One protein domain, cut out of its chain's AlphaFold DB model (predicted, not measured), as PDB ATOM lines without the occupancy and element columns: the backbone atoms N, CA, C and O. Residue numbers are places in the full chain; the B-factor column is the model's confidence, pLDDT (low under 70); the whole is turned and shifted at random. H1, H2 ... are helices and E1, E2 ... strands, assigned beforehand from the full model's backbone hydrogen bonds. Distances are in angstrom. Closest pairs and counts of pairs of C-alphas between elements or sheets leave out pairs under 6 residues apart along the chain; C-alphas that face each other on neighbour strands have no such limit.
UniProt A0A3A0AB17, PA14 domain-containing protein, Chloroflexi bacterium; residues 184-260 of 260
ATOM      1  N   THR A 184      -8.191 152.535  60.355       91.38
ATOM      2  CA  THR A 184      -6.866 152.906  59.852       91.38
ATOM      3  C   THR A 184      -6.929 153.058  58.338       91.38
ATOM      4  O   THR A 184      -7.948 152.789  57.699       91.38
ATOM      5  N   ARG A 185      -5.815 153.464  57.725       90.00
ATOM      6  CA  ARG A 185      -5.687 153.451  56.260       90.00
ATOM      7  C   ARG A 185      -5.787 152.044  55.653       90.00
ATOM      8  O   ARG A 185      -5.944 151.926  54.445       90.00
ATOM      9  N   TYR A 186      -5.685 151.003  56.482       89.94
ATOM     10  CA  TYR A 186      -5.725 149.606  56.070       89.94
ATOM     11  C   TYR A 186      -7.043 148.904  56.420       89.94
ATOM     12  O   TYR A 186      -7.080 147.678  56.421       89.94
ATOM     13  N   GLY A 187      -8.104 149.638  56.769       87.94
ATOM     14  CA  GLY A 187      -9.439 149.074  56.995       87.94
ATOM     15  C   GLY A 187     -10.115 149.535  58.286       87.94
ATOM     16  O   GLY A 187      -9.519 150.204  59.135       87.94
ATOM     17  N   ASP A 188     -11.388 149.161  58.425       87.25
ATOM     18  CA  ASP A 188     -12.161 149.327  59.656       87.25
ATOM     19  C   ASP A 188     -12.052 148.060  60.522       87.25
ATOM     20  O   ASP A 188     -12.690 147.037  60.278       87.25
ATOM     21  N   PHE A 189     -11.236 148.133  61.570       89.56
ATOM     22  CA  PHE A 189     -10.989 147.044  62.514       89.56
ATOM     23  C   PHE A 189     -12.006 147.003  63.651       89.56
ATOM     24  O   PHE A 189     -11.892 146.151  64.531       89.56
ATOM     25  N   THR A 190     -13.017 147.877  63.650       82.00
ATOM     26  CA  THR A 190     -14.037 147.927  64.704       82.00
ATOM     27  C   THR A 190     -14.699 146.564  64.895       82.00
ATOM     28  O   THR A 190     -14.872 146.120  66.031       82.00
ATOM     29  N   ARG A 191     -14.989 145.845  63.802       72.69
ATOM     30  CA  ARG A 191     -15.525 144.477  63.868       72.69
ATOM     31  C   ARG A 191     -14.508 143.481  64.422       72.69
ATOM     32  O   ARG A 191     -14.871 142.692  65.287       72.69
ATOM     33  N   CYS A 192     -13.246 143.542  63.998       81.31
ATOM     34  CA  CYS A 192     -12.214 142.666  64.552       81.31
ATOM     35  C   CYS A 192     -12.019 142.880  66.058       81.31
ATOM     36  O   CYS A 192     -11.975 141.905  66.804       81.31
ATOM     37  N   MET A 193     -12.008 144.132  66.520       82.38
ATOM     38  CA  MET A 193     -11.979 144.475  67.942       82.38
ATOM     39  C   MET A 193     -13.201 143.919  68.685       82.38
ATOM     40  O   MET A 193     -13.043 143.238  69.695       82.38
ATOM     41  N   GLN A 194     -14.413 144.179  68.182       73.31
ATOM     42  CA  GLN A 194     -15.667 143.728  68.804       73.31
ATOM     43  C   GLN A 194     -15.765 142.204  68.913       73.31
ATOM     44  O   GLN A 194     -16.398 141.689  69.832       73.31
ATOM     45  N   GLN A 195     -15.159 141.490  67.968       64.12
ATOM     46  CA  GLN A 195     -15.247 140.036  67.857       64.12
ATOM     47  C   GLN A 195     -13.986 139.314  68.355       64.12
ATOM     48  O   GLN A 195     -13.935 138.087  68.318       64.12
ATOM     49  N   GLY A 196     -12.964 140.047  68.810       69.56
ATOM     50  CA  GLY A 196     -11.677 139.469  69.209       69.56
ATOM     51  C   GLY A 196     -10.960 138.731  68.070       69.56
ATOM     52  O   GLY A 196     -10.247 137.759  68.314       69.56
ATOM     53  N   LEU A 197     -11.174 139.156  66.825       73.38
ATOM     54  CA  LEU A 197     -10.592 138.537  65.638       73.38
ATOM     55  C   LEU A 197      -9.177 139.057  65.388       73.38
ATOM     56  O   LEU A 197      -8.856 140.213  65.652       73.38
ATOM     57  N   HIS A 198      -8.334 138.206  64.811       85.62
ATOM     58  CA  HIS A 198      -7.006 138.604  64.357       85.62
ATOM     59  C   HIS A 198      -7.081 139.716  63.292       85.62
ATOM     60  O   HIS A 198      -7.926 139.680  62.400       85.62
ATOM     61  N   GLN A 199      -6.157 140.676  63.328       88.38
ATOM     62  CA  GLN A 199      -6.161 141.844  62.442       88.38
ATOM     63  C   GLN A 199      -6.103 141.496  60.948       88.38
ATOM     64  O   GLN A 199      -6.612 142.247  60.124       88.38
ATOM     65  N   SER A 200      -5.549 140.341  60.571       86.50
ATOM     66  CA  SER A 200      -5.548 139.906  59.166       86.50
ATOM     67  C   SER A 200      -6.950 139.792  58.568       86.50
ATOM     68  O   SER A 200      -7.079 139.899  57.359       86.50
ATOM     69  N   TYR A 201      -7.979 139.575  59.393       79.81
ATOM     70  CA  TYR A 201      -9.357 139.411  58.929       79.81
ATOM     71  C   TYR A 201     -10.046 140.724  58.554       79.81
ATOM     72  O   TYR A 201     -11.061 140.725  57.866       79.81
ATOM     73  N   CYS A 202      -9.492 141.848  59.008       84.38
ATOM     74  CA  CYS A 202     -10.000 143.178  58.694       84.38
ATOM     75  C   CYS A 202      -9.011 144.013  57.881       84.38
ATOM     76  O   CYS A 202      -9.215 145.211  57.696       84.38
ATOM     77  N   PHE A 203      -7.929 143.391  57.411       89.44
ATOM     78  CA  PHE A 203      -6.894 144.077  56.663       89.44
ATOM     79  C   PHE A 203      -7.303 144.262  55.200       89.44
ATOM     80  O   PHE A 203      -7.511 143.300  54.465       89.44
ATOM     81  N   GLN A 204      -7.328 145.512  54.765       85.06
ATOM     82  CA  GLN A 204      -7.517 145.935  53.391       85.06
ATOM     83  C   GLN A 204      -6.265 146.684  52.930       85.06
ATOM     84  O   GLN A 204      -5.955 147.774  53.407       85.06
ATOM     85  N   ALA A 205      -5.532 146.104  51.981       80.50
ATOM     86  CA  ALA A 205      -4.412 146.801  51.365       80.50
ATOM     87  C   ALA A 205      -4.922 148.017  50.578       80.50
ATOM     88  O   ALA A 205      -5.829 147.899  49.756       80.50
ATOM     89  N   ASP A 206      -4.287 149.167  50.771       81.06
ATOM     90  CA  ASP A 206      -4.557 150.381  49.992       81.06
ATOM     91  C   ASP A 206      -3.725 150.457  48.693       81.06
ATOM     92  O   ASP A 206      -3.787 151.441  47.958       81.06
ATOM     93  N   GLY A 207      -2.921 149.424  48.411       79.31
ATOM     94  CA  GLY A 207      -2.077 149.316  47.218       79.31
ATOM     95  C   GLY A 207      -0.881 150.274  47.180       79.31
ATOM     96  O   GLY A 207      -0.163 150.303  46.180       79.31
ATOM     97  N   SER A 208      -0.648 151.056  48.239       86.12
ATOM     98  CA  SER A 208       0.469 151.996  48.287       86.12
ATOM     99  C   SER A 208       1.816 151.280  48.454       86.12
ATOM    100  O   SER A 208       1.907 150.167  48.978       86.12
ATOM    101  N   TRP A 209       2.899 151.923  48.017       80.88
ATOM    102  CA  TRP A 209       4.239 151.386  48.241       80.88
ATOM    103  C   TRP A 209       4.561 151.357  49.743       80.88
ATOM    104  O   TRP A 209       4.453 152.377  50.421       80.88
ATOM    105  N   GLY A 210       4.965 150.190  50.255       82.56
ATOM    106  CA  GLY A 210       5.241 149.975  51.683       82.56
ATOM    107  C   GLY A 210       4.046 149.489  52.512       82.56
ATOM    108  O   GLY A 210       4.207 149.255  53.707       82.56
ATOM    109  N   THR A 211       2.875 149.297  51.900       86.31
ATOM    110  CA  THR A 211       1.722 148.654  52.548       86.31
ATOM    111  C   THR A 211       2.065 147.213  52.929       86.31
ATOM    112  O   THR A 211       2.602 146.482  52.090       86.31
ATOM    113  N   PRO A 212       1.777 146.778  54.169       88.94
ATOM    114  CA  PRO A 212       2.088 145.420  54.589       88.94
ATOM    115  C   PRO A 212       1.268 144.404  53.795       88.94
ATOM    116  O   PRO A 212       0.124 144.642  53.414       88.94
ATOM    117  N   SER A 213       1.849 143.241  53.547       85.69
ATOM    118  CA  SER A 213       1.144 142.139  52.898       85.69
ATOM    119  C   SER A 213       0.292 141.359  53.898       85.69
ATOM    120  O   SER A 213       0.635 141.239  55.075       85.69
ATOM    121  N   LEU A 214      -0.774 140.715  53.420       79.12
ATOM    122  CA  LEU A 214      -1.592 139.841  54.266       79.12
ATOM    123  C   LEU A 214      -0.758 138.728  54.930       79.12
ATOM    124  O   LEU A 214      -1.005 138.362  56.079       79.12
ATOM    125  N   ARG A 215       0.270 138.220  54.235       77.12
ATOM    126  CA  ARG A 215       1.213 137.230  54.773       77.12
ATOM    127  C   ARG A 215       2.017 137.782  55.950       77.12
ATOM    128  O   ARG A 215       2.214 137.071  56.929       77.12
ATOM    129  N   GLU A 216       2.463 139.031  55.868       86.56
ATOM    130  CA  GLU A 216       3.168 139.708  56.960       86.56
ATOM    131  C   GLU A 216       2.265 140.005  58.149       86.56
ATOM    132  O   GLU A 216       2.741 139.935  59.279       86.56
ATOM    133  N   ILE A 217       0.990 140.324  57.910       89.25
ATOM    134  CA  ILE A 217       0.016 140.516  58.988       89.25
ATOM    135  C   ILE A 217      -0.282 139.181  59.676       89.25
ATOM    136  O   ILE A 217      -0.296 139.117  60.897       89.25
ATOM    137  N   ARG A 218      -0.475 138.092  58.924       83.81
ATOM    138  CA  ARG A 218      -0.859 136.770  59.465       83.81
ATOM    139  C   ARG A 218       0.167 136.153  60.421       83.81
ATOM    140  O   ARG A 218      -0.189 135.278  61.202       83.81
ATOM    141  N   VAL A 219       1.429 136.567  60.336       86.75
ATOM    142  CA  VAL A 219       2.494 136.100  61.242       86.75
ATOM    143  C   VAL A 219       2.649 136.969  62.491       86.75
ATOM    144  O   VAL A 219       3.481 136.656  63.341       86.75
ATOM    145  N   GLU A 220       1.893 138.061  62.609       92.88
ATOM    146  CA  GLU A 220       1.820 138.834  63.845       92.88
ATOM    147  C   GLU A 220       1.000 138.090  64.904       92.88
ATOM    148  O   GLU A 220       0.196 137.209  64.604       92.88
ATOM    149  N   ALA A 221       1.217 138.437  66.172       92.38
ATOM    150  CA  ALA A 221       0.337 137.964  67.227       92.38
ATOM    151  C   ALA A 221      -1.005 138.727  67.178       92.38
ATOM    152  O   ALA A 221      -1.041 139.876  66.719       92.38
ATOM    153  N   PRO A 222      -2.098 138.133  67.695       89.12
ATOM    154  CA  PRO A 222      -3.361 138.841  67.857       89.12
ATOM    155  C   PRO A 222      -3.190 140.106  68.694       89.12
ATOM    156  O   PRO A 222      -2.523 140.091  69.735       89.12
ATOM    157  N   ILE A 223      -3.828 141.189  68.255       93.06
ATOM    158  CA  ILE A 223      -3.872 142.441  69.006       93.06
ATOM    159  C   ILE A 223      -4.532 142.200  70.368       93.06
ATOM    160  O   ILE A 223      -5.662 141.726  70.468       93.06
ATOM    161  N   ALA A 224      -3.800 142.550  71.423       90.00
ATOM    162  CA  ALA A 224      -4.261 142.493  72.804       90.00
ATOM    163  C   ALA A 224      -4.847 143.838  73.267       90.00
ATOM    164  O   ALA A 224      -5.756 143.860  74.091       90.00
ATOM    165  N   LEU A 225      -4.351 144.951  72.715       90.56
ATOM    166  CA  LEU A 225      -4.855 146.301  72.968       90.56
ATOM    167  C   LEU A 225      -5.185 146.989  71.640       90.56
ATOM    168  O   LEU A 225      -4.274 147.344  70.893       90.56
ATOM    169  N   TRP A 226      -6.474 147.174  71.367       91.06
ATOM    170  CA  TRP A 226      -6.983 147.815  70.155       91.06
ATOM    171  C   TRP A 226      -6.983 149.337  70.302       91.06
ATOM    172  O   TRP A 226      -7.759 149.895  71.071       91.06
ATOM    173  N   GLU A 227      -6.096 149.998  69.565       90.31
ATOM    174  CA  GLU A 227      -6.000 151.453  69.449       90.31
ATOM    175  C   GLU A 227      -5.178 151.791  68.202       90.31
ATOM    176  O   GLU A 227      -4.306 151.018  67.805       90.31
ATOM    177  N   VAL A 228      -5.417 152.950  67.586       92.25
ATOM    178  CA  VAL A 228      -4.587 153.384  66.455       92.25
ATOM    179  C   VAL A 228      -3.157 153.633  66.939       92.25
ATOM    180  O   VAL A 228      -2.937 154.331  67.931       92.25
ATOM    181  N   CYS A 229      -2.174 153.073  66.235       94.50
ATOM    182  CA  CYS A 229      -0.759 153.183  66.584       94.50
ATOM    183  C   CYS A 229       0.142 153.319  65.348       94.50
ATOM    184  O   CYS A 229      -0.312 153.250  64.211       94.50
ATOM    185  N   THR A 230       1.443 153.544  65.556       95.81
ATOM    186  CA  THR A 230       2.424 153.630  64.461       95.81
ATOM    187  C   THR A 230       3.081 152.274  64.223       95.81
ATOM    188  O   THR A 230       3.763 151.758  65.116       95.81
ATOM    189  N   ALA A 231       2.899 151.720  63.022       94.44
ATOM    190  CA  ALA A 231       3.341 150.379  62.648       94.44
ATOM    191  C   ALA A 231       4.783 150.058  63.077       94.44
ATOM    192  O   ALA A 231       5.713 150.835  62.851       94.44
ATOM    193  N   GLY A 232       4.976 148.893  63.706       92.00
ATOM    194  CA  GLY A 232       6.293 148.378  64.093       92.00
ATOM    195  C   GLY A 232       6.962 149.086  65.276       92.00
ATOM    196  O   GLY A 232       8.014 148.633  65.732       92.00
ATOM    197  N   THR A 233       6.373 150.161  65.809       97.50
ATOM    198  CA  THR A 233       6.899 150.808  67.017       97.50
ATOM    199  C   THR A 233       6.770 149.893  68.231       97.50
ATOM    200  O   THR A 233       5.858 149.072  68.325       97.50
ATOM    201  N   VAL A 234       7.708 150.035  69.168       97.69
ATOM    202  CA  VAL A 234       7.740 149.258  70.410       97.69
ATOM    203  C   VAL A 234       7.602 150.209  71.583       97.69
ATOM    204  O   VAL A 234       8.351 151.182  71.681       97.69
ATOM    205  N   GLN A 235       6.647 149.933  72.467       96.81
ATOM    206  CA  GLN A 235       6.389 150.741  73.653       96.81
ATOM    207  C   GLN A 235       6.058 149.864  74.857       96.81
ATOM    208  O   GLN A 235       5.580 148.739  74.726       96.81
ATOM    209  N   THR A 236       6.295 150.399  76.051       97.25
ATOM    210  CA  THR A 236       5.828 149.780  77.291       97.25
ATOM    211  C   THR A 236       4.338 150.078  77.462       97.25
ATOM    212  O   THR A 236       3.942 151.244  77.550       97.25
ATOM    213  N   ARG A 237       3.502 149.035  77.478       91.38
ATOM    214  CA  ARG A 237       2.032 149.128  77.519       91.38
ATOM    215  C   ARG A 237       1.426 148.090  78.457       91.38
ATOM    216  O   ARG A 237       1.888 146.950  78.512       91.38
ATOM    217  N   ALA A 238       0.360 148.473  79.156       90.12
ATOM    218  CA  ALA A 238      -0.554 147.519  79.775       90.12
ATOM    219  C   ALA A 238      -1.498 146.993  78.683       90.12
ATOM    220  O   ALA A 238      -2.262 147.759  78.109       90.12
ATOM    221  N   LEU A 239      -1.402 145.702  78.358       87.25
ATOM    222  CA  LEU A 239      -2.156 145.083  77.252       87.25
ATOM    223  C   LEU A 239      -3.509 144.494  77.674       87.25
ATOM    224  O   LEU A 239      -4.168 143.836  76.881       87.25
ATOM    225  N   ALA A 240      -3.892 144.680  78.932       79.94
ATOM    226  CA  ALA A 240      -5.191 144.319  79.472       79.94
ATOM    227  C   ALA A 240      -5.480 145.227  80.677       79.94
ATOM    228  O   ALA A 240      -4.527 145.744  81.279       79.94
ATOM    229  N   PRO A 241      -6.756 145.410  81.056       76.94
ATOM    230  CA  PRO A 241      -7.099 146.064  82.311       76.94
ATOM    231  C   PRO A 241      -6.344 145.408  83.472       76.94
ATOM    232  O   PRO A 241      -6.265 144.184  83.541       76.94
ATOM    233  N   GLU A 242      -5.752 146.223  84.346       84.19
ATOM    234  CA  GLU A 242      -5.028 145.782  85.554       84.19
ATOM    235  C   GLU A 242      -3.735 144.971  85.312       84.19
ATOM    236  O   GLU A 242      -3.054 144.592  86.268       84.19
ATOM    237  N   ALA A 243      -3.323 144.749  84.058       84.19
ATOM    238  CA  ALA A 243      -2.053 144.093  83.756       84.19
ATOM    239  C   ALA A 243      -0.857 145.039  83.949       84.19
ATOM    240  O   ALA A 243      -0.892 146.212  83.569       84.19
ATOM    241  N   ALA A 244       0.252 144.503  84.469       93.69
ATOM    242  CA  ALA A 244       1.509 145.239  84.542       93.69
ATOM    243  C   ALA A 244       1.996 145.631  83.128       93.69
ATOM    244  O   ALA A 244       1.952 144.794  82.215       93.69
ATOM    245  N   PRO A 245       2.484 146.869  82.922       95.00
ATOM    246  CA  PRO A 245       3.027 147.276  81.637       95.00
ATOM    247  C   PRO A 245       4.216 146.410  81.211       95.00
ATOM    248  O   PRO A 245       5.117 146.134  82.001       95.00
ATOM    249  N   ARG A 246       4.235 146.012  79.940       95.50
ATOM    250  CA  ARG A 246       5.295 145.197  79.330       95.50
ATOM    251  C   ARG A 246       5.643 145.703  77.938       95.50
ATOM    252  O   ARG A 246       4.931 146.538  77.384       95.50
ATOM    253  N   SER A 247       6.738 145.193  77.381       97.50
ATOM    254  CA  SER A 247       7.124 145.471  75.995       97.50
ATOM    255  C   SER A 247       6.023 144.999  75.042       97.50
ATOM    256  O   SER A 247       5.632 143.830  75.055       97.50
ATOM    257  N   ALA A 248       5.519 145.918  74.228       97.19
ATOM    258  CA  ALA A 248       4.493 145.666  73.234       97.19
ATOM    259  C   ALA A 248       4.907 146.265  71.892       97.19
ATOM    260  O   ALA A 248       5.545 147.318  71.846       97.19
ATOM    261  N   GLN A 249       4.532 145.597  70.808       97.62
ATOM    262  CA  GLN A 249       4.780 146.036  69.442       97.62
ATOM    263  C   GLN A 249       3.455 146.396  68.766       97.62
ATOM    264  O   GLN A 249       2.476 145.661  68.891       97.62
ATOM    265  N   CYS A 250       3.429 147.535  68.074       97.12
ATOM    266  CA  CYS A 250       2.294 147.947  67.255       97.12
ATOM    267  C   CYS A 250       2.233 147.103  65.975       97.12
ATOM    268  O   CYS A 250       3.262 146.891  65.318       97.12
ATOM    269  N   SER A 251       1.029 146.659  65.617       96.25
ATOM    270  CA  SER A 251       0.772 145.890  64.406       96.25
ATOM    271  C   SER A 251       1.126 146.681  63.154       96.25
ATOM    272  O   SER A 251       1.004 147.907  63.092       96.25
ATOM    273  N   ARG A 252       1.531 145.970  62.105       95.12
ATOM    274  CA  ARG A 252       1.743 146.553  60.777       95.12
ATOM    275  C   ARG A 252       0.469 147.166  60.194       95.12
ATOM    276  O   ARG A 252       0.565 148.092  59.402       95.12
ATOM    277  N   SER A 253      -0.701 146.678  60.607       93.88
ATOM    278  CA  SER A 253      -2.004 147.239  60.235       93.88
ATOM    279  C   SER A 253      -2.385 148.518  60.997       93.88
ATOM    280  O   SER A 253      -3.482 149.032  60.780       93.88
ATOM    281  N   GLU A 254      -1.518 149.012  61.892       95.56
ATOM    282  CA  GLU A 254      -1.728 150.220  62.714       95.56
ATOM    283  C   GLU A 254      -2.930 150.129  63.669       95.56
ATOM    284  O   GLU A 254      -3.345 151.130  64.250       95.56
ATOM    285  N   ALA A 255      -3.501 148.934  63.836       94.94
ATOM    286  CA  ALA A 255      -4.784 148.727  64.502       94.94
ATOM    287  C   ALA A 255      -4.663 148.432  66.006       94.94
ATOM    288  O   ALA A 255      -5.676 148.350  66.705       94.94
ATOM    289  N   GLY A 256      -3.446 148.223  66.515       94.88
ATOM    290  CA  GLY A 256      -3.234 147.988  67.940       94.88
ATOM    291  C   GLY A 256      -1.936 147.274  68.277       94.88
ATOM    292  O   GLY A 256      -1.047 147.108  67.446       94.88
ATOM    293  N   TRP A 257      -1.830 146.851  69.532       95.75
ATOM    294  CA  TRP A 257      -0.603 146.330  70.124       95.75
ATOM    295  C   TRP A 257      -0.725 144.865  70.521       95.75
ATOM    296  O   TRP A 257      -1.735 144.440  71.086       95.75
ATOM    297  N   PHE A 258       0.358 144.118  70.328       94.94
ATOM    298  CA  PHE A 258       0.532 142.768  70.857       94.94
ATOM    299  C   PHE A 258       1.829 142.651  71.663       94.94
ATOM    300  O   PHE A 258       2.721 143.499  71.580       94.94
ATOM    301  N   ALA A 259       1.916 141.621  72.507       94.31
ATOM    302  CA  ALA A 259       3.101 141.382  73.326       94.31
ATOM    303  C   ALA A 259       4.296 141.027  72.435       94.31
ATOM    304  O   ALA A 259       4.160 140.214  71.520       94.31
ATOM    305  N   ARG A 260       5.444 141.643  72.717       87.75
ATOM    306  CA  ARG A 260       6.705 141.376  72.022       87.75
ATOM    307  C   ARG A 260       7.563 140.388  72.798       87.75
ATOM    308  O   ARG A 260       7.609 140.526  74.041       87.75
TER     309      ARG A 260
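AT A GLANCE: This is residues 184 to 260 of the 260 residues of the protein "PA14 domain-containing protein" of Chloroflexi bacterium (UniProt A0A3A0AB17). Little regular structure is present: a loop-rich, elongated body has three short helices, H1 touching H2 and H2 touching H3, to one side of a small antiparallel sheet. The printed part has 77 residues, in the order H1 H2 H3 E1 E2 E3, class mixed, with 28 residues in named elements. It is compact, radius of gyration of the C-alphas 11.8 A, spanning 38 by 24 by 19 A.

HOW THE PARTS SIT: H1, residues 190 to 195, touches H2, residues 199 to 202, closest at C-alphas 192 and 202, 6.3 A. H2 touches H3, residues 214 to 218, closest at C-alphas 200 and 217, 5.6 A. Every O i to N i+4 pair is within hydrogen-bond range in H1 and H3; H2 is too short for one. E1, residues 234 to 237, E2, 246 to 250, and E3, 256 to 259, form a meander, each strand the antiparallel neighbour of the one before. Hairpin E1 and E2 has N 235 and O 248 at 2.9 A; hairpin E2 and E3 has N 249 and O 258 at 2.9 A.

IN THESE COORDINATES: H1 starts at C-alpha 190 (-14.037, 147.927, 64.704); E2 is 12.7 A long; E3, 10.6 A long, ends at C-alpha 259 (3.101, 141.382, 73.326).

THE WHOLE: The printed part has no cut. Links H2 to H3 and H3 to E1 are long. Residues 195 to 196 are under pLDDT 70.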